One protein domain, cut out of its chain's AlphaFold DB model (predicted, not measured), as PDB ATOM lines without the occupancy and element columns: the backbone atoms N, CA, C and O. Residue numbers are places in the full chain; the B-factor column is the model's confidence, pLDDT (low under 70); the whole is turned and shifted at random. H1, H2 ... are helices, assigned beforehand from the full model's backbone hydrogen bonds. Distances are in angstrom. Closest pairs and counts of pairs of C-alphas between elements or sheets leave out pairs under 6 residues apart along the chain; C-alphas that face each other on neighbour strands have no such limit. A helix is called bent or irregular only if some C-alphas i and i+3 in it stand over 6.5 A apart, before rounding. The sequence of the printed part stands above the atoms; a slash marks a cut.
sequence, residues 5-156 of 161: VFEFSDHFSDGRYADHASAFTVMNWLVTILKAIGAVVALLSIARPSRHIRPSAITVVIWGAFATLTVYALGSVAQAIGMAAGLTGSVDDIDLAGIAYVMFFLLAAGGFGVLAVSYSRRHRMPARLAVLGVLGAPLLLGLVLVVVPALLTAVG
ATOM      1  N   VAL A   5     373.041  19.287  44.245       48.94
ATOM      2  CA  VAL A   5     374.223  20.149  44.237       48.94
ATOM      3  C   VAL A   5     374.836  20.229  42.837       48.94
ATOM      4  O   VAL A   5     375.063  21.337  42.377       48.94
ATOM      5  N   PHE A   6     375.044  19.124  42.113       47.41
ATOM      6  CA  PHE A   6     375.617  19.214  40.760       47.41
ATOM      7  C   PHE A   6     374.642  19.770  39.718       47.41
ATOM      8  O   PHE A   6     375.093  20.441  38.798       47.41
ATOM      9  N   GLU A   7     373.334  19.546  39.879       46.47
ATOM     10  CA  GLU A   7     372.299  20.104  38.992       46.47
ATOM     11  C   GLU A   7     372.095  21.616  39.225       46.47
ATOM     12  O   GLU A   7     371.853  22.350  38.276       46.47
ATOM     13  N   PHE A   8     372.276  22.115  40.457       45.78
ATOM     14  CA  PHE A   8     372.263  23.558  40.761       45.78
ATOM     15  C   PHE A   8     373.585  24.272  40.469       45.78
ATOM     16  O   PHE A   8     373.585  25.491  40.318       45.78
ATOM     17  N   SER A   9     374.707  23.550  40.450       48.78
ATOM     18  CA  SER A   9     376.037  24.160  40.299       48.78
ATOM     19  C   SER A   9     376.494  24.276  38.849       48.78
ATOM     20  O   SER A   9     377.616  24.723  38.632       48.78
ATOM     21  N   ASP A  10     375.693  23.821  37.877       49.09
ATOM     22  CA  ASP A  10     376.078  23.767  36.458       49.09
ATOM     23  C   ASP A  10     377.435  23.061  36.235       49.09
ATOM     24  O   ASP A  10     378.166  23.290  35.284       49.09
ATOM     25  N   HIS A  11     377.815  22.157  37.141       48.38
ATOM     26  CA  HIS A  11     379.184  21.631  37.195       48.38
ATOM     27  C   HIS A  11     379.550  20.763  35.979       48.38
ATOM     28  O   HIS A  11     380.723  20.530  35.705       48.38
ATOM     29  N   PHE A  12     378.535  20.272  35.264       49.09
ATOM     30  CA  PHE A  12     378.690  19.499  34.038       49.09
ATOM     31  C   PHE A  12     378.434  20.325  32.768       49.09
ATOM     32  O   PHE A  12     378.558  19.754  31.692       49.09
ATOM     33  N   SER A  13     378.079  21.616  32.851       48.81
ATOM     34  CA  SER A  13     377.824  22.444  31.660       48.81
ATOM     35  C   SER A  13     379.114  22.946  31.002       48.81
ATOM     36  O   SER A  13     379.155  23.058  29.781       48.81
ATOM     37  N   ASP A  14     380.191  23.117  31.776       47.78
ATOM     38  CA  ASP A  14     381.526  23.462  31.277       47.78
ATOM     39  C   ASP A  14     382.558  22.383  31.664       47.78
ATOM     40  O   ASP A  14     383.050  22.325  32.792       47.78
ATOM     41  N   GLY A  15     382.907  21.494  30.720       53.69
ATOM     42  CA  GLY A  15     383.962  20.489  30.915       53.69
ATOM     43  C   GLY A  15     383.925  19.295  29.952       53.69
ATOM     44  O   GLY A  15     383.048  19.174  29.105       53.69
ATOM     45  N   ARG A  16     384.876  18.359  30.115       51.34
ATOM     46  CA  ARG A  16     385.109  17.168  29.255       51.34
ATOM     47  C   ARG A  16     383.904  16.219  29.090       51.34
ATOM     48  O   ARG A  16     383.949  15.336  28.246       51.34
ATOM     49  N   TYR A  17     382.857  16.387  29.897       53.66
ATOM     50  CA  TYR A  17     381.655  15.546  29.914       53.66
ATOM     51  C   TYR A  17     380.360  16.333  29.657       53.66
ATOM     52  O   TYR A  17     379.281  15.809  29.932       53.66
ATOM     53  N   ALA A  18     380.446  17.563  29.133       58.59
ATOM     54  CA  ALA A  18     379.274  18.391  28.836       58.59
ATOM     55  C   ALA A  18     378.273  17.690  27.903       58.59
ATOM     56  O   ALA A  18     377.067  17.723  28.150       58.59
ATOM     57  N   ASP A  19     378.776  16.918  26.938       59.50
ATOM     58  CA  ASP A  19     377.955  16.117  26.022       59.50
ATOM     59  C   ASP A  19     377.163  14.990  26.720       59.50
ATOM     60  O   ASP A  19     376.211  14.459  26.156       59.50
ATOM     61  N   HIS A  20     377.523  14.627  27.958       57.38
ATOM     62  CA  HIS A  20     376.850  13.598  28.766       57.38
ATOM     63  C   HIS A  20     375.971  14.177  29.885       57.38
ATOM     64  O   HIS A  20     375.322  13.416  30.609       57.38
ATOM     65  N   ALA A  21     375.921  15.504  30.051       66.88
ATOM     66  CA  ALA A  21     375.182  16.146  31.139       66.88
ATOM     67  C   ALA A  21     373.692  15.755  31.135       66.88
ATOM     68  O   ALA A  21     373.119  15.435  32.178       66.88
ATOM     69  N   SER A  22     373.079  15.684  29.950       64.31
ATOM     70  CA  SER A  22     371.684  15.269  29.774       64.31
ATOM     71  C   SER A  22     371.457  13.795  30.147       64.31
ATOM     72  O   SER A  22     370.498  13.484  30.860       64.31
ATOM     73  N   ALA A  23     372.360  12.890  29.756       64.88
ATOM     74  CA  ALA A  23     372.328  11.485  30.164       64.88
ATOM     75  C   ALA A  23     372.473  11.322  31.686       64.88
ATOM     76  O   ALA A  23     371.736  10.541  32.298       64.88
ATOM     77  N   PHE A  24     373.365  12.087  32.325       71.19
ATOM     78  CA  PHE A  24     373.521  12.066  33.781       71.19
ATOM     79  C   PHE A  24     372.266  12.545  34.509       71.19
ATOM     80  O   PHE A  24     371.867  11.921  35.497       71.19
ATOM     81  N   THR A  25     371.591  13.575  34.000       73.56
ATOM     82  CA  THR A  25     370.309  14.036  34.547       73.56
ATOM     83  C   THR A  25     369.234  12.953  34.449       73.56
ATOM     84  O   THR A  25     368.569  12.656  35.446       73.56
ATOM     85  N   VAL A  26     369.099  12.281  33.298       73.06
ATOM     86  CA  VAL A  26     368.132  11.177  33.135       73.06
ATOM     87  C   VAL A  26     368.433  10.028  34.101       73.06
ATOM     88  O   VAL A  26     367.525   9.524  34.767       73.06
ATOM     89  N   MET A  27     369.705   9.649  34.244       70.94
ATOM     90  CA  MET A  27     370.118   8.611  35.190       70.94
ATOM     91  C   MET A  27     369.864   9.014  36.650       70.94
ATOM     92  O   MET A  27     369.416   8.184  37.446       70.94
ATOM     93  N   ASN A  28     370.076  10.281  37.013       75.94
ATOM     94  CA  ASN A  28     369.793  10.794  38.355       75.94
ATOM     95  C   ASN A  28     368.289  10.721  38.685       75.94
ATOM     96  O   ASN A  28     367.903  10.254  39.765       75.94
ATOM     97  N   TRP A  29     367.427  11.102  37.739       71.81
ATOM     98  CA  TRP A  29     365.974  10.980  37.881       71.81
ATOM     99  C   TRP A  29     365.513   9.524  37.963       71.81
ATOM    100  O   TRP A  29     364.723   9.185  38.847       71.81
ATOM    101  N   LEU A  30     366.061   8.641  37.123       71.00
ATOM    102  CA  LEU A  30     365.791   7.201  37.165       71.00
ATOM    103  C   LEU A  30     366.099   6.620  38.554       71.00
ATOM    104  O   LEU A  30     365.257   5.958  39.163       71.00
ATOM    105  N   VAL A  31     367.291   6.906  39.084       74.94
ATOM    106  CA  VAL A  31     367.717   6.442  40.412       74.94
ATOM    107  C   VAL A  31     366.804   6.995  41.506       74.94
ATOM    108  O   VAL A  31     366.484   6.289  42.466       74.94
ATOM    109  N   THR A  32     366.360   8.243  41.374       74.12
ATOM    110  CA  THR A  32     365.444   8.880  42.328       74.12
ATOM    111  C   THR A  32     364.078   8.195  42.338       74.12
ATOM    112  O   THR A  32     363.581   7.842  43.410       74.12
ATOM    113  N   ILE A  33     363.510   7.920  41.162       72.88
ATOM    114  CA  ILE A  33     362.249   7.179  41.020       72.88
ATOM    115  C   ILE A  33     362.388   5.775  41.615       72.88
ATOM    116  O   ILE A  33     361.528   5.343  42.380       72.88
ATOM    117  N   LEU A  34     363.493   5.078  41.338       75.50
ATOM    118  CA  LEU A  34     363.718   3.729  41.854       75.50
ATOM    119  C   LEU A  34     363.806   3.711  43.388       75.50
ATOM    120  O   LEU A  34     363.208   2.850  44.038       75.50
ATOM    121  N   LYS A  35     364.483   4.700  43.984       77.06
ATOM    122  CA  LYS A  35     364.524   4.893  45.443       77.06
ATOM    123  C   LYS A  35     363.135   5.169  46.014       77.06
ATOM    124  O   LYS A  35     362.780   4.585  47.037       77.06
ATOM    125  N   ALA A  36     362.340   6.012  45.353       76.31
ATOM    126  CA  ALA A  36     360.968   6.297  45.763       76.31
ATOM    127  C   ALA A  36     360.086   5.038  45.711       76.31
ATOM    128  O   ALA A  36     359.378   4.753  46.675       76.31
ATOM    129  N   ILE A  37     360.186   4.236  44.645       75.06
ATOM    130  CA  ILE A  37     359.495   2.942  44.531       75.06
ATOM    131  C   ILE A  37     359.919   2.013  45.673       75.06
ATOM    132  O   ILE A  37     359.060   1.442  46.342       75.06
ATOM    133  N   GLY A  38     361.221   1.904  45.951       75.25
ATOM    134  CA  GLY A  38     361.733   1.124  47.079       75.25
ATOM    135  C   GLY A  38     361.144   1.574  48.420       75.25
ATOM    136  O   GLY A  38     360.676   0.743  49.199       75.25
ATOM    137  N   ALA A  39     361.090   2.885  48.670       76.44
ATOM    138  CA  ALA A  39     360.496   3.446  49.883       76.44
ATOM    139  C   ALA A  39     358.991   3.144  49.989       76.44
ATOM    140  O   ALA A  39     358.520   2.724  51.047       76.44
ATOM    141  N   VAL A  40     358.242   3.283  48.892       78.88
ATOM    142  CA  VAL A  40     356.815   2.931  48.835       78.88
ATOM    143  C   VAL A  40     356.611   1.447  49.125       78.88
ATOM    144  O   VAL A  40     355.746   1.095  49.922       78.88
ATOM    145  N   VAL A  41     357.426   0.565  48.545       74.50
ATOM    146  CA  VAL A  41     357.372  -0.881  48.805       74.50
ATOM    147  C   VAL A  41     357.645  -1.187  50.276       74.50
ATOM    148  O   VAL A  41     356.911  -1.968  50.883       74.50
ATOM    149  N   ALA A  42     358.658  -0.551  50.871       74.50
ATOM    150  CA  ALA A  42     358.961  -0.707  52.289       74.50
ATOM    151  C   ALA A  42     357.779  -0.255  53.164       74.50
ATOM    152  O   ALA A  42     357.349  -0.998  54.048       74.50
ATOM    153  N   LEU A  43     357.180   0.900  52.865       77.31
ATOM    154  CA  LEU A  43     355.993   1.395  53.565       77.31
ATOM    155  C   LEU A  43     354.798   0.446  53.411       77.31
ATOM    156  O   LEU A  43     354.153   0.116  54.403       77.31
ATOM    157  N   LEU A  44     354.532  -0.052  52.202       70.12
ATOM    158  CA  LEU A  44     353.445  -0.998  51.926       70.12
ATOM    159  C   LEU A  44     353.651  -2.362  52.598       70.12
ATOM    160  O   LEU A  44     352.674  -3.044  52.902       70.12
ATOM    161  N   SER A  45     354.901  -2.754  52.852       64.56
ATOM    162  CA  SER A  45     355.222  -3.987  53.577       64.56
ATOM    163  C   SER A  45     354.878  -3.912  55.070       64.56
ATOM    164  O   SER A  45     354.577  -4.932  55.693       64.56
ATOM    165  N   ILE A  46     354.897  -2.701  55.637       73.31
ATOM    166  CA  ILE A  46     354.633  -2.427  57.054       73.31
ATOM    167  C   ILE A  46     353.168  -2.022  57.267       73.31
ATOM    168  O   ILE A  46     352.554  -2.395  58.272       73.31
ATOM    169  N   ALA A  47     352.606  -1.261  56.325       74.56
ATOM    170  CA  ALA A  47     351.241  -0.764  56.380       74.56
ATOM    171  C   ALA A  47     350.220  -1.911  56.431       74.56
ATOM    172  O   ALA A  47     350.436  -3.007  55.907       74.56
ATOM    173  N   ARG A  48     349.073  -1.660  57.079       60.50
ATOM    174  CA  ARG A  48     347.978  -2.639  57.143       60.50
ATOM    175  C   ARG A  48     347.590  -3.065  55.721       60.50
ATOM    176  O   ARG A  48     347.528  -2.202  54.846       60.50
ATOM    177  N   PRO A  49     347.309  -4.361  55.490       59.06
ATOM    178  CA  PRO A  49     347.033  -4.869  54.155       59.06
ATOM    179  C   PRO A  49     345.871  -4.098  53.525       59.06
ATOM    180  O   PRO A  49     344.723  -4.192  53.960       59.06
ATOM    181  N   SER A  50     346.195  -3.309  52.503       59.59
ATOM    182  CA  SER A  50     345.214  -2.701  51.614       59.59
ATOM    183  C   SER A  50     344.469  -3.821  50.894       59.59
ATOM    184  O   SER A  50     345.095  -4.706  50.310       59.59
ATOM    185  N   ARG A  51     343.133  -3.762  50.880       62.28
ATOM    186  CA  ARG A  51     342.268  -4.712  50.154       62.28
ATOM    187  C   ARG A  51     342.634  -4.850  48.664       62.28
ATOM    188  O   ARG A  51     342.286  -5.853  48.049       62.28
ATOM    189  N   HIS A  52     343.339  -3.871  48.096       68.06
ATOM    190  CA  HIS A  52     343.680  -3.817  46.675       68.06
ATOM    191  C   HIS A  52     345.034  -4.450  46.329       68.06
ATOM    192  O   HIS A  52     345.282  -4.719  45.156       68.06
ATOM    193  N   ILE A  53     345.911  -4.709  47.307       72.94
ATOM    194  CA  ILE A  53     347.267  -5.199  47.027       72.94
ATOM    195  C   ILE A  53     347.398  -6.660  47.449       72.94
ATOM    196  O   ILE A  53     347.258  -7.010  48.621       72.94
ATOM    197  N   ARG A  54     347.697  -7.529  46.479       83.25
ATOM    198  CA  ARG A  54     347.908  -8.957  46.734       83.25
ATOM    199  C   ARG A  54     349.216  -9.164  47.514       83.25
ATOM    200  O   ARG A  54     350.264  -8.738  47.024       83.25
ATOM    201  N   PRO A  55     349.206  -9.899  48.645       82.81
ATOM    202  CA  PRO A  55     350.423 -10.205  49.407       82.81
ATOM    203  C   PRO A  55     351.512 -10.896  48.573       82.81
ATOM    204  O   PRO A  55     352.705 -10.703  48.805       82.81
ATOM    205  N   SER A  56     351.114 -11.657  47.551       85.81
ATOM    206  CA  SER A  56     352.045 -12.294  46.621       85.81
ATOM    207  C   SER A  56     352.869 -11.284  45.819       85.81
ATOM    208  O   SER A  56     354.058 -11.506  45.622       85.81
ATOM    209  N   ALA A  57     352.266 -10.171  45.388       85.69
ATOM    210  CA  ALA A  57     352.958  -9.137  44.622       85.69
ATOM    211  C   ALA A  57     353.988  -8.412  45.497       85.69
ATOM    212  O   ALA A  57     355.146  -8.300  45.111       85.69
ATOM    213  N   ILE A  58     353.597  -8.019  46.715       86.00
ATOM    214  CA  ILE A  58     354.510  -7.401  47.689       86.00
ATOM    215  C   ILE A  58     355.687  -8.338  47.995       86.00
ATOM    216  O   ILE A  58     356.832  -7.899  48.008       86.00
ATOM    217  N   THR A  59     355.425  -9.637  48.170       87.88
ATOM    218  CA  THR A  59     356.480 -10.636  48.413       87.88
ATOM    219  C   THR A  59     357.509 -10.659  47.286       87.88
ATOM    220  O   THR A  59     358.701 -10.548  47.554       87.88
ATOM    221  N   VAL A  60     357.061 -10.763  46.031       89.25
ATOM    222  CA  VAL A  60     357.955 -10.785  44.861       89.25
ATOM    223  C   VAL A  60     358.778  -9.499  44.786       89.25
ATOM    224  O   VAL A  60     359.990  -9.557  44.603       89.25
ATOM    225  N   VAL A  61     358.140  -8.343  44.981       87.56
ATOM    226  CA  VAL A  61     358.808  -7.041  44.867       87.56
ATOM    227  C   VAL A  61     359.835  -6.825  45.982       87.56
ATOM    228  O   VAL A  61     360.939  -6.376  45.692       87.56
ATOM    229  N   ILE A  62     359.533  -7.177  47.238       88.25
ATOM    230  CA  ILE A  62     360.498  -7.033  48.343       88.25
ATOM    231  C   ILE A  62     361.691  -7.978  48.153       88.25
ATOM    232  O   ILE A  62     362.828  -7.556  48.348       88.25
ATOM    233  N   TRP A  63     361.458  -9.231  47.741       92.25
ATOM    234  CA  TRP A  63     362.549 -10.164  47.438       92.25
ATOM    235  C   TRP A  63     363.399  -9.699  46.252       92.25
ATOM    236  O   TRP A  63     364.619  -9.838  46.298       92.25
ATOM    237  N   GLY A  64     362.785  -9.101  45.228       89.00
ATOM    238  CA  GLY A  64     363.508  -8.495  44.110       89.00
ATOM    239  C   GLY A  64     364.324  -7.270  44.517       89.00
ATOM    240  O   GLY A  64     365.486  -7.159  44.133       89.00
ATOM    241  N   ALA A  65     363.767  -6.388  45.351       86.94
ATOM    242  CA  ALA A  65     364.485  -5.238  45.897       86.94
ATOM    243  C   ALA A  65     365.683  -5.679  46.752       86.94
ATOM    244  O   ALA A  65     366.790  -5.184  46.555       86.94
ATOM    245  N   PHE A  66     365.479  -6.661  47.640       90.75
ATOM    246  CA  PHE A  66     366.552  -7.278  48.418       90.75
ATOM    247  C   PHE A  66     367.652  -7.832  47.508       90.75
ATOM    248  O   PHE A  66     368.799  -7.418  47.629       90.75
ATOM    249  N   ALA A  67     367.303  -8.703  46.558       91.12
ATOM    250  CA  ALA A  67     368.273  -9.323  45.662       91.12
ATOM    251  C   ALA A  67     369.048  -8.290  44.829       91.12
ATOM    252  O   ALA A  67     370.263  -8.400  44.696       91.12
ATOM    253  N   THR A  68     368.371  -7.252  44.332       86.56
ATOM    254  CA  THR A  68     369.008  -6.171  43.562       86.56
ATOM    255  C   THR A  68     370.023  -5.411  44.415       86.56
ATOM    256  O   THR A  68     371.163  -5.221  43.996       86.56
ATOM    257  N   LEU A  69     369.639  -5.025  45.637       85.75
ATOM    258  CA  LEU A  69     370.529  -4.330  46.569       85.75
ATOM    259  C   LEU A  69     371.703  -5.210  47.001       85.75
ATOM    260  O   LEU A  69     372.821  -4.719  47.102       85.75
ATOM    261  N   THR A  70     371.470  -6.505  47.225       87.56
ATOM    262  CA  THR A  70     372.529  -7.453  47.579       87.56
ATOM    263  C   THR A  70     373.533  -7.618  46.447       87.56
ATOM    264  O   THR A  70     374.727  -7.522  46.705       87.56
ATOM    265  N   VAL A  71     373.082  -7.818  45.204       89.12
ATOM    266  CA  VAL A  71     373.983  -7.917  44.042       89.12
ATOM    267  C   VAL A  71     374.806  -6.639  43.897       89.12
ATOM    268  O   VAL A  71     376.022  -6.706  43.743       89.12
ATOM    269  N   TYR A  72     374.160  -5.478  44.021       85.25
ATOM    270  CA  TYR A  72     374.836  -4.188  43.951       85.25
ATOM    271  C   TYR A  72     375.887  -4.003  45.057       85.25
ATOM    272  O   TYR A  72     377.030  -3.628  44.786       85.25
ATOM    273  N   ALA A  73     375.516  -4.294  46.305       86.69
ATOM    274  CA  ALA A  73     376.407  -4.164  47.449       86.69
ATOM    275  C   ALA A  73     377.592  -5.135  47.349       86.69
ATOM    276  O   ALA A  73     378.726  -4.732  47.587       86.69
ATOM    277  N   LEU A  74     377.354  -6.385  46.936       89.31
ATOM    278  CA  LEU A  74     378.417  -7.367  46.709       89.31
ATOM    279  C   LEU A  74     379.366  -6.931  45.593       89.31
ATOM    280  O   LEU A  74     380.575  -7.038  45.769       89.31
ATOM    281  N   GLY A  75     378.841  -6.404  44.483       86.56
ATOM    282  CA  GLY A  75     379.663  -5.851  43.406       86.56
ATOM    283  C   GLY A  75     380.537  -4.692  43.889       86.56
ATOM    284  O   GLY A  75     381.732  -4.670  43.618       86.56
ATOM    285  N   SER A  76     379.965  -3.789  44.689       85.12
ATOM    286  CA  SER A  76     380.692  -2.640  45.244       85.12
ATOM    287  C   SER A  76     381.790  -3.069  46.228       85.12
ATOM    288  O   SER A  76     382.897  -2.538  46.200       85.12
ATOM    289  N   VAL A  77     381.516  -4.069  47.073       88.44
ATOM    290  CA  VAL A  77     382.515  -4.653  47.983       88.44
ATOM    291  C   VAL A  77     383.614  -5.371  47.200       88.44
ATOM    292  O   VAL A  77     384.790  -5.183  47.497       88.44
ATOM    293  N   ALA A  78     383.258  -6.163  46.185       88.75
ATOM    294  CA  ALA A  78     384.228  -6.856  45.341       88.75
ATOM    295  C   ALA A  78     385.145  -5.869  44.603       88.75
ATOM    296  O   ALA A  78     386.351  -6.090  44.550       88.75
ATOM    297  N   GLN A  79     384.597  -4.758  44.105       85.44
ATOM    298  CA  GLN A  79     385.369  -3.680  43.491       85.44
ATOM    299  C   GLN A  79     386.331  -3.027  44.491       85.44
ATOM    300  O   GLN A  79     387.506  -2.866  44.176       85.44
ATOM    301  N   ALA A  80     385.872  -2.712  45.706       85.31
ATOM    302  CA  ALA A  80     386.730  -2.142  46.745       85.31
ATOM    303  C   ALA A  80     387.865  -3.099  47.155       85.31
ATOM    304  O   ALA A  80     389.004  -2.672  47.333       85.31
ATOM    305  N   ILE A  81     387.582  -4.403  47.253       88.00
ATOM    306  CA  ILE A  81     388.604  -5.434  47.492       88.00
ATOM    307  C   ILE A  81     389.587  -5.498  46.316       88.00
ATOM    308  O   ILE A  81     390.793  -5.578  46.538       88.00
ATOM    309  N   GLY A  82     389.092  -5.437  45.078       88.12
ATOM    310  CA  GLY A  82     389.917  -5.408  43.872       88.12
ATOM    311  C   GLY A  82     390.851  -4.197  43.825       88.12
ATOM    312  O   GLY A  82     392.028  -4.359  43.515       88.12
ATOM    313  N   MET A  83     390.363  -3.013  44.207       87.94
ATOM    314  CA  MET A  83     391.170  -1.796  44.364       87.94
ATOM    315  C   MET A  83     392.233  -1.973  45.448       87.94
ATOM    316  O   MET A  83     393.413  -1.773  45.182       87.94
ATOM    317  N   ALA A  84     391.845  -2.440  46.640       86.06
ATOM    318  CA  ALA A  84     392.766  -2.665  47.756       86.06
ATOM    319  C   ALA A  84     393.857  -3.707  47.441       86.06
ATOM    320  O   ALA A  84     394.977  -3.607  47.935       86.06
ATOM    321  N   ALA A  85     393.537  -4.699  46.608       88.31
ATOM    322  CA  ALA A  85     394.474  -5.712  46.133       88.31
ATOM    323  C   ALA A  85     395.312  -5.261  44.917       88.31
ATOM    324  O   ALA A  85     396.155  -6.028  44.454       88.31
ATOM    325  N   GLY A  86     395.077  -4.058  44.376       85.44
ATOM    326  CA  GLY A  86     395.746  -3.546  43.174       85.44
ATOM    327  C   GLY A  86     395.345  -4.254  41.873       85.44
ATOM    328  O   GLY A  86     396.074  -4.191  40.887       85.44
ATOM    329  N   LEU A  87     394.210  -4.960  41.864       85.25
ATOM    330  CA  LEU A  87     393.706  -5.724  40.718       85.25
ATOM    331  C   LEU A  87     392.835  -4.879  39.780       85.25
ATOM    332  O   LEU A  87     392.781  -5.150  38.582       85.25
ATOM    333  N   THR A  88     392.127  -3.878  40.313       77.75
ATOM    334  CA  THR A  88     391.194  -3.031  39.553       77.75
ATOM    335  C   THR A  88     391.218  -1.596  40.082       77.75
ATOM    336  O   THR A  88     390.748  -1.379  41.191       77.75
ATOM    337  N   GLY A  89     391.690  -0.613  39.305       78.62
ATOM    338  CA  GLY A  89     391.737   0.802  39.730       78.62
ATOM    339  C   GLY A  89     392.883   1.134  40.699       78.62
ATOM    340  O   GLY A  89     393.778   0.310  40.892       78.62
ATOM    341  N   SER A  90     392.872   2.341  41.281       80.44
ATOM    342  CA  SER A  90     393.855   2.765  42.289       80.44
ATOM    343  C   SER A  90     393.309   2.610  43.711       80.44
ATOM    344  O   SER A  90     392.112   2.748  43.953       80.44
ATOM    345  N   VAL A  91     394.198   2.364  44.677       79.06
ATOM    346  CA  VAL A  91     393.858   2.383  46.113       79.06
ATOM    347  C   VAL A  91     393.489   3.796  46.570       79.06
ATOM    348  O   VAL A  91     392.655   3.950  47.459       79.06
ATOM    349  N   ASP A  92     394.059   4.819  45.930       81.31
ATOM    350  CA  ASP A  92     393.792   6.228  46.244       81.31
ATOM    351  C   ASP A  92     392.343   6.642  45.928       81.31
ATOM    352  O   ASP A  92     391.861   7.645  46.451       81.31
ATOM    353  N   ASP A  93     391.629   5.845  45.124       78.19
ATOM    354  CA  ASP A  93     390.211   6.048  44.813       78.19
ATOM    355  C   ASP A  93     389.280   5.553  45.945       78.19
ATOM    356  O   ASP A  93     388.069   5.783  45.901       78.19
ATOM    357  N   ILE A  94     389.814   4.867  46.970       81.94
ATOM    358  CA  ILE A  94     389.050   4.430  48.147       81.94
ATOM    359  C   ILE A  94     388.998   5.572  49.165       81.94
ATOM    360  O   ILE A  94     389.850   5.699  50.046       81.94
ATOM    361  N   ASP A  95     387.951   6.385  49.079       86.88
ATOM    362  CA  ASP A  95     387.716   7.493  49.996       86.88
ATOM    363  C   ASP A  95     386.618   7.197  51.038       86.88
ATOM    364  O   ASP A  95     385.891   6.196  51.005       86.88
ATOM    365  N   LEU A  96     386.489   8.099  52.016       84.75
ATOM    366  CA  LEU A  96     385.486   7.971  53.075       84.75
ATOM    367  C   LEU A  96     384.051   8.013  52.519       84.75
ATOM    368  O   LEU A  96     383.163   7.352  53.064       84.75
ATOM    369  N   ALA A  97     383.816   8.771  51.443       78.31
ATOM    370  CA  ALA A  97     382.506   8.876  50.809       78.31
ATOM    371  C   ALA A  97     382.095   7.551  50.149       78.31
ATOM    372  O   ALA A  97     380.965   7.098  50.348       78.31
ATOM    373  N   GLY A  98     383.016   6.891  49.446       82.56
ATOM    374  CA  GLY A  98     382.846   5.567  48.863       82.56
ATOM    375  C   GLY A  98     382.573   4.505  49.925       82.56
ATOM    376  O   GLY A  98     381.622   3.734  49.795       82.56
ATOM    377  N   ILE A  99     383.313   4.516  51.040       84.44
ATOM    378  CA  ILE A  99     383.057   3.603  52.168       84.44
ATOM    379  C   ILE A  99     381.652   3.826  52.746       84.44
ATOM    380  O   ILE A  99     380.889   2.870  52.915       84.44
ATOM    381  N   ALA A 100     381.281   5.078  53.026       84.00
ATOM    382  CA  ALA A 100     379.956   5.415  53.547       84.00
ATOM    383  C   ALA A 100     378.839   4.996  52.579       84.00
ATOM    384  O   ALA A 100     377.790   4.501  53.001       84.00
ATOM    385  N   TYR A 101     379.084   5.144  51.278       80.25
ATOM    386  CA  TYR A 101     378.181   4.723  50.223       80.25
ATOM    387  C   TYR A 101     377.976   3.201  50.227       80.25
ATOM    388  O   TYR A 101     376.835   2.741  50.306       80.25
ATOM    389  N   VAL A 102     379.049   2.403  50.245       85.31
ATOM    390  CA  VAL A 102     378.953   0.932  50.328       85.31
ATOM    391  C   VAL A 102     378.211   0.500  51.595       85.31
ATOM    392  O   VAL A 102     377.294  -0.324  51.530       85.31
ATOM    393  N   MET A 103     378.537   1.105  52.741       86.38
ATOM    394  CA  MET A 103     377.869   0.828  54.016       86.38
ATOM    395  C   MET A 103     376.371   1.139  53.973       86.38
ATOM    396  O   MET A 103     375.565   0.349  54.466       86.38
ATOM    397  N   PHE A 104     375.975   2.248  53.345       83.75
ATOM    398  CA  PHE A 104     374.567   2.592  53.156       83.75
ATOM    399  C   PHE A 104     373.818   1.508  52.367       83.75
ATOM    400  O   PHE A 104     372.731   1.090  52.775       83.75
ATOM    401  N   PHE A 105     374.398   1.009  51.272       83.81
ATOM    402  CA  PHE A 105     373.772  -0.048  50.473       83.81
ATOM    403  C   PHE A 105     373.731  -1.398  51.191       83.81
ATOM    404  O   PHE A 105     372.732  -2.107  51.070       83.81
ATOM    405  N   LEU A 106     374.749  -1.731  51.987       88.50
ATOM    406  CA  LEU A 106     374.736  -2.924  52.839       88.50
ATOM    407  C   LEU A 106     373.623  -2.857  53.891       88.50
ATOM    408  O   LEU A 106     372.876  -3.823  54.060       88.50
ATOM    409  N   LEU A 107     373.463  -1.711  54.557       89.44
ATOM    410  CA  LEU A 107     372.380  -1.489  55.518       89.44
ATOM    411  C   LEU A 107     371.008  -1.571  54.845       89.44
ATOM    412  O   LEU A 107     370.104  -2.224  55.370       89.44
ATOM    413  N   ALA A 108     370.855  -0.960  53.668       83.69
ATOM    414  CA  ALA A 108     369.624  -1.038  52.891       83.69
ATOM    415  C   ALA A 108     369.302  -2.487  52.489       83.69
ATOM    416  O   ALA A 108     368.178  -2.943  52.706       83.69
ATOM    417  N   ALA A 109     370.282  -3.235  51.972       89.12
ATOM    418  CA  ALA A 109     370.124  -4.650  51.636       89.12
ATOM    419  C   ALA A 109     369.717  -5.470  52.870       89.12
ATOM    420  O   ALA A 109     368.757  -6.237  52.810       89.12
ATOM    421  N   GLY A 110     370.375  -5.259  54.013       90.75
ATOM    422  CA  GLY A 110     370.014  -5.899  55.278       90.75
ATOM    423  C   GLY A 110     368.573  -5.595  55.700       90.75
ATOM    424  O   GLY A 110     367.810  -6.513  56.003       90.75
ATOM    425  N   GLY A 111     368.164  -4.324  55.643       89.06
ATOM    426  CA  GLY A 111     366.801  -3.892  55.957       89.06
ATOM    427  C   GLY A 111     365.749  -4.543  55.056       89.06
ATOM    428  O   GLY A 111     364.771  -5.107  55.553       89.06
ATOM    429  N   PHE A 112     365.970  -4.548  53.739       86.44
ATOM    430  CA  PHE A 112     365.079  -5.224  52.792       86.44
ATOM    431  C   PHE A 112     365.066  -6.744  52.974       86.44
ATOM    432  O   PHE A 112     364.004  -7.348  52.841       86.44
ATOM    433  N   GLY A 113     366.189  -7.365  53.341       90.38
ATOM    434  CA  GLY A 113     366.249  -8.792  53.664       90.38
ATOM    435  C   GLY A 113     365.399  -9.142  54.887       90.38
ATOM    436  O   GLY A 113     364.597 -10.079  54.847       90.38
ATOM    437  N   VAL A 114     365.494  -8.339  55.953       93.00
ATOM    438  CA  VAL A 114     364.646  -8.485  57.147       93.00
ATOM    439  C   VAL A 114     363.168  -8.323  56.786       93.00
ATOM    440  O   VAL A 114     362.350  -9.155  57.191       93.00
ATOM    441  N   LEU A 115     362.816  -7.310  55.985       89.38
ATOM    442  CA  LEU A 115     361.445  -7.114  55.500       89.38
ATOM    443  C   LEU A 115     360.962  -8.301  54.654       89.38
ATOM    444  O   LEU A 115     359.854  -8.787  54.879       89.38
ATOM    445  N   ALA A 116     361.790  -8.812  53.739       89.69
ATOM    446  CA  ALA A 116     361.457  -9.938  52.867       89.69
ATOM    447  C   ALA A 116     361.107 -11.185  53.683       89.69
ATOM    448  O   ALA A 116     360.052 -11.802  53.486       89.69
ATOM    449  N   VAL A 117     361.971 -11.527  54.642       92.50
ATOM    450  CA  VAL A 117     361.797 -12.687  55.522       92.50
ATOM    451  C   VAL A 117     360.588 -12.497  56.434       92.50
ATOM    452  O   VAL A 117     359.745 -13.393  56.527       92.50
ATOM    453  N   SER A 118     360.472 -11.333  57.077       90.12
ATOM    454  CA  SER A 118     359.375 -11.020  57.996       90.12
ATOM    455  C   SER A 118     358.016 -11.071  57.295       90.12
ATOM    456  O   SER A 118     357.110 -11.781  57.742       90.12
ATOM    457  N   TYR A 119     357.888 -10.410  56.140       88.12
ATOM    458  CA  TYR A 119     356.652 -10.373  55.360       88.12
ATOM    459  C   TYR A 119     356.263 -11.766  54.849       88.12
ATOM    460  O   TYR A 119     355.115 -12.195  55.004       88.12
ATOM    461  N   SER A 120     357.233 -12.520  54.318       90.00
ATOM    462  CA  SER A 120     357.000 -13.883  53.821       90.00
ATOM    463  C   SER A 120     356.521 -14.818  54.929       90.00
ATOM    464  O   SER A 120     355.589 -15.596  54.716       90.00
ATOM    465  N   ARG A 121     357.107 -14.716  56.131       90.44
ATOM    466  CA  ARG A 121     356.690 -15.498  57.305       90.44
ATOM    467  C   ARG A 121     355.299 -15.095  57.786       90.44
ATOM    468  O   ARG A 121     354.456 -15.967  57.985       90.44
ATOM    469  N   ARG A 122     355.035 -13.790  57.922       89.81
ATOM    470  CA  ARG A 122     353.746 -13.254  58.389       89.81
ATOM    471  C   ARG A 122     352.581 -13.698  57.508       89.81
ATOM    472  O   ARG A 122     351.515 -14.024  58.021       89.81
ATOM    473  N   HIS A 123     352.796 -13.736  56.196       87.25
ATOM    474  CA  HIS A 123     351.772 -14.099  55.221       87.25
ATOM    475  C   HIS A 123     351.858 -15.558  54.739       87.25
ATOM    476  O   HIS A 123     351.090 -15.937  53.860       87.25
ATOM    477  N   ARG A 124     352.746 -16.386  55.317       89.81
ATOM    478  CA  ARG A 124     352.974 -17.801  54.943       89.81
ATOM    479  C   ARG A 124     353.164 -17.998  53.434       89.81
ATOM    480  O   ARG A 124     352.581 -18.890  52.819       89.81
ATOM    481  N   MET A 125     353.957 -17.124  52.825       91.31
ATOM    482  CA  MET A 125     354.173 -17.125  51.382       91.31
ATOM    483  C   MET A 125     355.112 -18.269  50.969       91.31
ATOM    484  O   MET A 125     356.088 -18.544  51.668       91.31
ATOM    485  N   PRO A 126     354.851 -18.945  49.836       91.62
ATOM    486  CA  PRO A 126     355.688 -20.047  49.379       91.62
ATOM    487  C   PRO A 126     357.027 -19.544  48.825       91.62
ATOM    488  O   PRO A 126     357.084 -18.515  48.149       91.62
ATOM    489  N   ALA A 127     358.089 -20.334  49.016       91.44
ATOM    490  CA  ALA A 127     359.451 -20.007  48.577       91.44
ATOM    491  C   ALA A 127     359.562 -19.697  47.071       91.44
ATOM    492  O   ALA A 127     360.385 -18.881  46.673       91.44
ATOM    493  N   ARG A 128     358.682 -20.262  46.231       93.06
ATOM    494  CA  ARG A 128     358.627 -19.953  44.790       93.06
ATOM    495  C   ARG A 128     358.466 -18.459  44.488       93.06
ATOM    496  O   ARG A 128     358.991 -17.991  43.488       93.06
ATOM    497  N   LEU A 129     357.758 -17.707  45.339       89.62
ATOM    498  CA  LEU A 129     357.592 -16.261  45.157       89.62
ATOM    499  C   LEU A 129     358.864 -15.496  45.526       89.62
ATOM    500  O   LEU A 129     359.168 -14.494  44.888       89.62
ATOM    501  N   ALA A 130     359.616 -15.988  46.513       89.50
ATOM    502  CA  ALA A 130     360.934 -15.456  46.832       89.50
ATOM    503  C   ALA A 130     361.899 -15.683  45.666       89.50
ATOM    504  O   ALA A 130     362.521 -14.738  45.202       89.50
ATOM    505  N   VAL A 131     361.940 -16.907  45.129       92.25
ATOM    506  CA  VAL A 131     362.751 -17.245  43.948       92.25
ATOM    507  C   VAL A 131     362.368 -16.374  42.752       92.25
ATOM    508  O   VAL A 131     363.248 -15.810  42.113       92.25
ATOM    509  N   LEU A 132     361.070 -16.196  42.485       91.38
ATOM    510  CA  LEU A 132     360.599 -15.323  41.409       91.38
ATOM    511  C   LEU A 132     361.068 -13.871  41.599       91.38
ATOM    512  O   LEU A 132     361.523 -13.251  40.643       91.38
ATOM    513  N   GLY A 133     360.990 -13.341  42.823       88.12
ATOM    514  CA  GLY A 133     361.504 -12.011  43.148       88.12
ATOM    515  C   GLY A 133     363.013 -11.903  42.935       88.12
ATOM    516  O   GLY A 133     363.472 -10.989  42.257       88.12
ATOM    517  N   VAL A 134     363.774 -12.874  43.444       90.44
ATOM    518  CA  VAL A 134     365.238 -12.931  43.307       90.44
ATOM    519  C   VAL A 134     365.661 -12.994  41.841       90.44
ATOM    520  O   VAL A 134     366.562 -12.263  41.450       90.44
ATOM    521  N   LEU A 135     364.990 -13.802  41.015       89.56
ATOM    522  CA  LEU A 135     365.241 -13.872  39.570       89.56
ATOM    523  C   LEU A 135     364.824 -12.595  38.827       89.56
ATOM    524  O   LEU A 135     365.366 -12.293  37.766       89.56
ATOM    525  N   GLY A 136     363.903 -11.814  39.392       78.44
ATOM    526  CA  GLY A 136     363.565 -10.489  38.884       78.44
ATOM    527  C   GLY A 136     364.725  -9.495  38.975       78.44
ATOM    528  O   GLY A 136     364.820  -8.613  38.128       78.44
ATOM    529  N   ALA A 137     365.636  -9.646  39.942       75.50
ATOM    530  CA  ALA A 137     366.778  -8.748  40.109       75.50
ATOM    531  C   ALA A 137     367.753  -8.746  38.915       75.50
ATOM    532  O   ALA A 137     367.987  -7.670  38.372       75.50
ATOM    533  N   PRO A 138     368.296  -9.885  38.437       76.12
ATOM    534  CA  PRO A 138     369.164  -9.891  37.260       76.12
ATOM    535  C   PRO A 138     368.437  -9.437  35.991       76.12
ATOM    536  O   PRO A 138     369.054  -8.790  35.153       76.12
ATOM    537  N   LEU A 139     367.131  -9.703  35.856       79.00
ATOM    538  CA  LEU A 139     366.339  -9.179  34.739       79.00
ATOM    539  C   LEU A 139     366.221  -7.654  34.791       79.00
ATOM    540  O   LEU A 139     366.404  -6.994  33.776       79.00
ATOM    541  N   LEU A 140     365.944  -7.094  35.968       75.75
ATOM    542  CA  LEU A 140     365.832  -5.652  36.162       75.75
ATOM    543  C   LEU A 140     367.189  -4.963  35.981       75.75
ATOM    544  O   LEU A 140     367.262  -3.932  35.322       75.75
ATOM    545  N   LEU A 141     368.265  -5.563  36.494       75.50
ATOM    546  CA  LEU A 141     369.631  -5.090  36.274       75.50
ATOM    547  C   LEU A 141     370.009  -5.154  34.792       75.50
ATOM    548  O   LEU A 141     370.486  -4.161  34.260       75.50
ATOM    549  N   GLY A 142     369.747  -6.268  34.104       77.00
ATOM    550  CA  GLY A 142     369.999  -6.400  32.667       77.00
ATOM    551  C   GLY A 142     369.187  -5.405  31.839       77.00
ATOM    552  O   GLY A 142     369.725  -4.771  30.936       77.00
ATOM    553  N   LEU A 143     367.916  -5.193  32.191       79.50
ATOM    554  CA  LEU A 143     367.074  -4.181  31.560       79.50
ATOM    555  C   LEU A 143     367.675  -2.784  31.740       79.50
ATOM    556  O   LEU A 143     367.831  -2.060  30.766       79.50
ATOM    557  N   VAL A 144     368.044  -2.405  32.964       76.81
ATOM    558  CA  VAL A 144     368.616  -1.079  33.229       76.81
ATOM    559  C   VAL A 144     369.966  -0.911  32.533       76.81
ATOM    560  O   VAL A 144     370.200   0.129  31.936       76.81
ATOM    561  N   LEU A 145     370.829  -1.926  32.559       77.50
ATOM    562  CA  LEU A 145     372.178  -1.847  31.995       77.50
ATOM    563  C   LEU A 145     372.216  -1.903  30.465       77.50
ATOM    564  O   LEU A 145     373.184  -1.434  29.881       77.50
ATOM    565  N   VAL A 146     371.200  -2.469  29.810       80.94
ATOM    566  CA  VAL A 146     371.168  -2.598  28.344       80.94
ATOM    567  C   VAL A 146     370.177  -1.621  27.723       80.94
ATOM    568  O   VAL A 146     370.518  -0.883  26.802       80.94
ATOM    569  N   VAL A 147     368.944  -1.588  28.228       79.50
ATOM    570  CA  VAL A 147     367.855  -0.834  27.597       79.50
ATOM    571  C   VAL A 147     367.979   0.657  27.863       79.50
ATOM    572  O   VAL A 147     367.738   1.438  26.949       79.50
ATOM    573  N   VAL A 148     368.378   1.076  29.069       77.75
ATOM    574  CA  VAL A 148     368.512   2.513  29.359       77.75
ATOM    575  C   VAL A 148     369.627   3.144  28.516       77.75
ATOM    576  O   VAL A 148     369.325   4.123  27.835       77.75
ATOM    577  N   PRO A 149     370.853   2.585  28.437       74.25
ATOM    578  CA  PRO A 149     371.877   3.116  27.535       74.25
ATOM    579  C   PRO A 149     371.456   3.089  26.066       74.25
ATOM    580  O   PRO A 149     371.640   4.081  25.363       74.25
ATOM    581  N   ALA A 150     370.818   2.007  25.603       79.00
ATOM    582  CA  ALA A 150     370.337   1.918  24.225       79.00
ATOM    583  C   ALA A 150     369.284   2.991  23.898       79.00
ATOM    584  O   ALA A 150     369.336   3.594  22.830       79.00
ATOM    585  N   LEU A 151     368.357   3.273  24.821       77.69
ATOM    586  CA  LEU A 151     367.364   4.338  24.661       77.69
ATOM    587  C   LEU A 151     368.006   5.727  24.686       77.69
ATOM    588  O   LEU A 151     367.659   6.565  23.860       77.69
ATOM    589  N   LEU A 152     368.952   5.969  25.597       75.06
ATOM    590  CA  LEU A 152     369.677   7.241  25.663       75.06
ATOM    591  C   LEU A 152     370.470   7.501  24.377       75.06
ATOM    592  O   LEU A 152     370.438   8.615  23.857       75.06
ATOM    593  N   THR A 153     371.096   6.462  23.827       77.19
ATOM    594  CA  THR A 153     371.813   6.522  22.546       77.19
ATOM    595  C   THR A 153     370.848   6.764  21.384       77.19
ATOM    596  O   THR A 153     371.071   7.645  20.560       77.19
ATOM    597  N   ALA A 154     369.722   6.041  21.337       78.00
ATOM    598  CA  ALA A 154     368.723   6.177  20.273       78.00
ATOM    599  C   ALA A 154     368.061   7.564  20.228       78.00
ATOM    600  O   ALA A 154     367.667   8.024  19.159       78.00
ATOM    601  N   VAL A 155     367.936   8.233  21.379       80.12
ATOM    602  CA  VAL A 155     367.371   9.590  21.492       80.12
ATOM    603  C   VAL A 155     368.457  10.672  21.323       80.12
ATOM    604  O   VAL A 155     368.151  11.860  21.348       80.12
ATOM    605  N   GLY A 156     369.722  10.285  21.108       72.38
ATOM    606  CA  GLY A 156     370.845  11.208  20.913       72.38
ATOM    607  C   GLY A 156     371.281  11.940  22.186       72.38
ATOM    608  O   GLY A 156     371.941  12.968  22.107       72.38
TER     609      GLY A 156
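Overview. This is residues 5 to 156 of the 161 residues of an uncharacterized protein of Jiangella ureilytica (UniProt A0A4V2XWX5). Four long helices make an open V: the helical hairpin of H3 and H4 is one arm, while H2 and H5 splay away from it. The printed part has 152 residues with five named helices, H1 to H5, all helix, loose, with a radius of gyration of the C-alphas of 18.3 A, spanning 54 by 39 by 26 A. Residues 47 to 52 stick out.

Arrangement. Start at H1, residues 5 to 8, close but not clearly touching H2, residues 18 to 46; closest C-alphas Glu 7 and Thr 25, 7.8 A. H2, with residues 38 to 45 alone, touches the hub H3, residues 55 to 84, at a steep 49 degrees; closest C-alphas Ser 45 and Ile 58, 6.8 A. H4, residues 96 to 122, touches H3 at a shallow 28 degrees, opposite ways; closest C-alphas Phe 66 and Phe 112, 5.1 A. H5, residues 127 to 154, touches H3 with residues 129 to 141 alone; closest C-alphas Val 60 and Gly 133, 4.1 A. Every O i to N i+4 pair is within hydrogen-bond range in H3 and H4, 23 of 25 in H2, 20 of 24 in H5.

Along the chain. Find C-alpha 18 at (379.274, 18.391, 28.836); H2, irregular with C-alphas 19 and 22 7.4 A apart, runs 42.9 A. H5 kinks 29 degrees near residue 142, ending at C-alpha 154 (368.723, 6.177, 20.273).

Size, cuts and confidence. The printed part has no cut; the H3 to H4 link is long. Look for pLDDT under 70 at residues 5 to 23, 45 and 48 to 52.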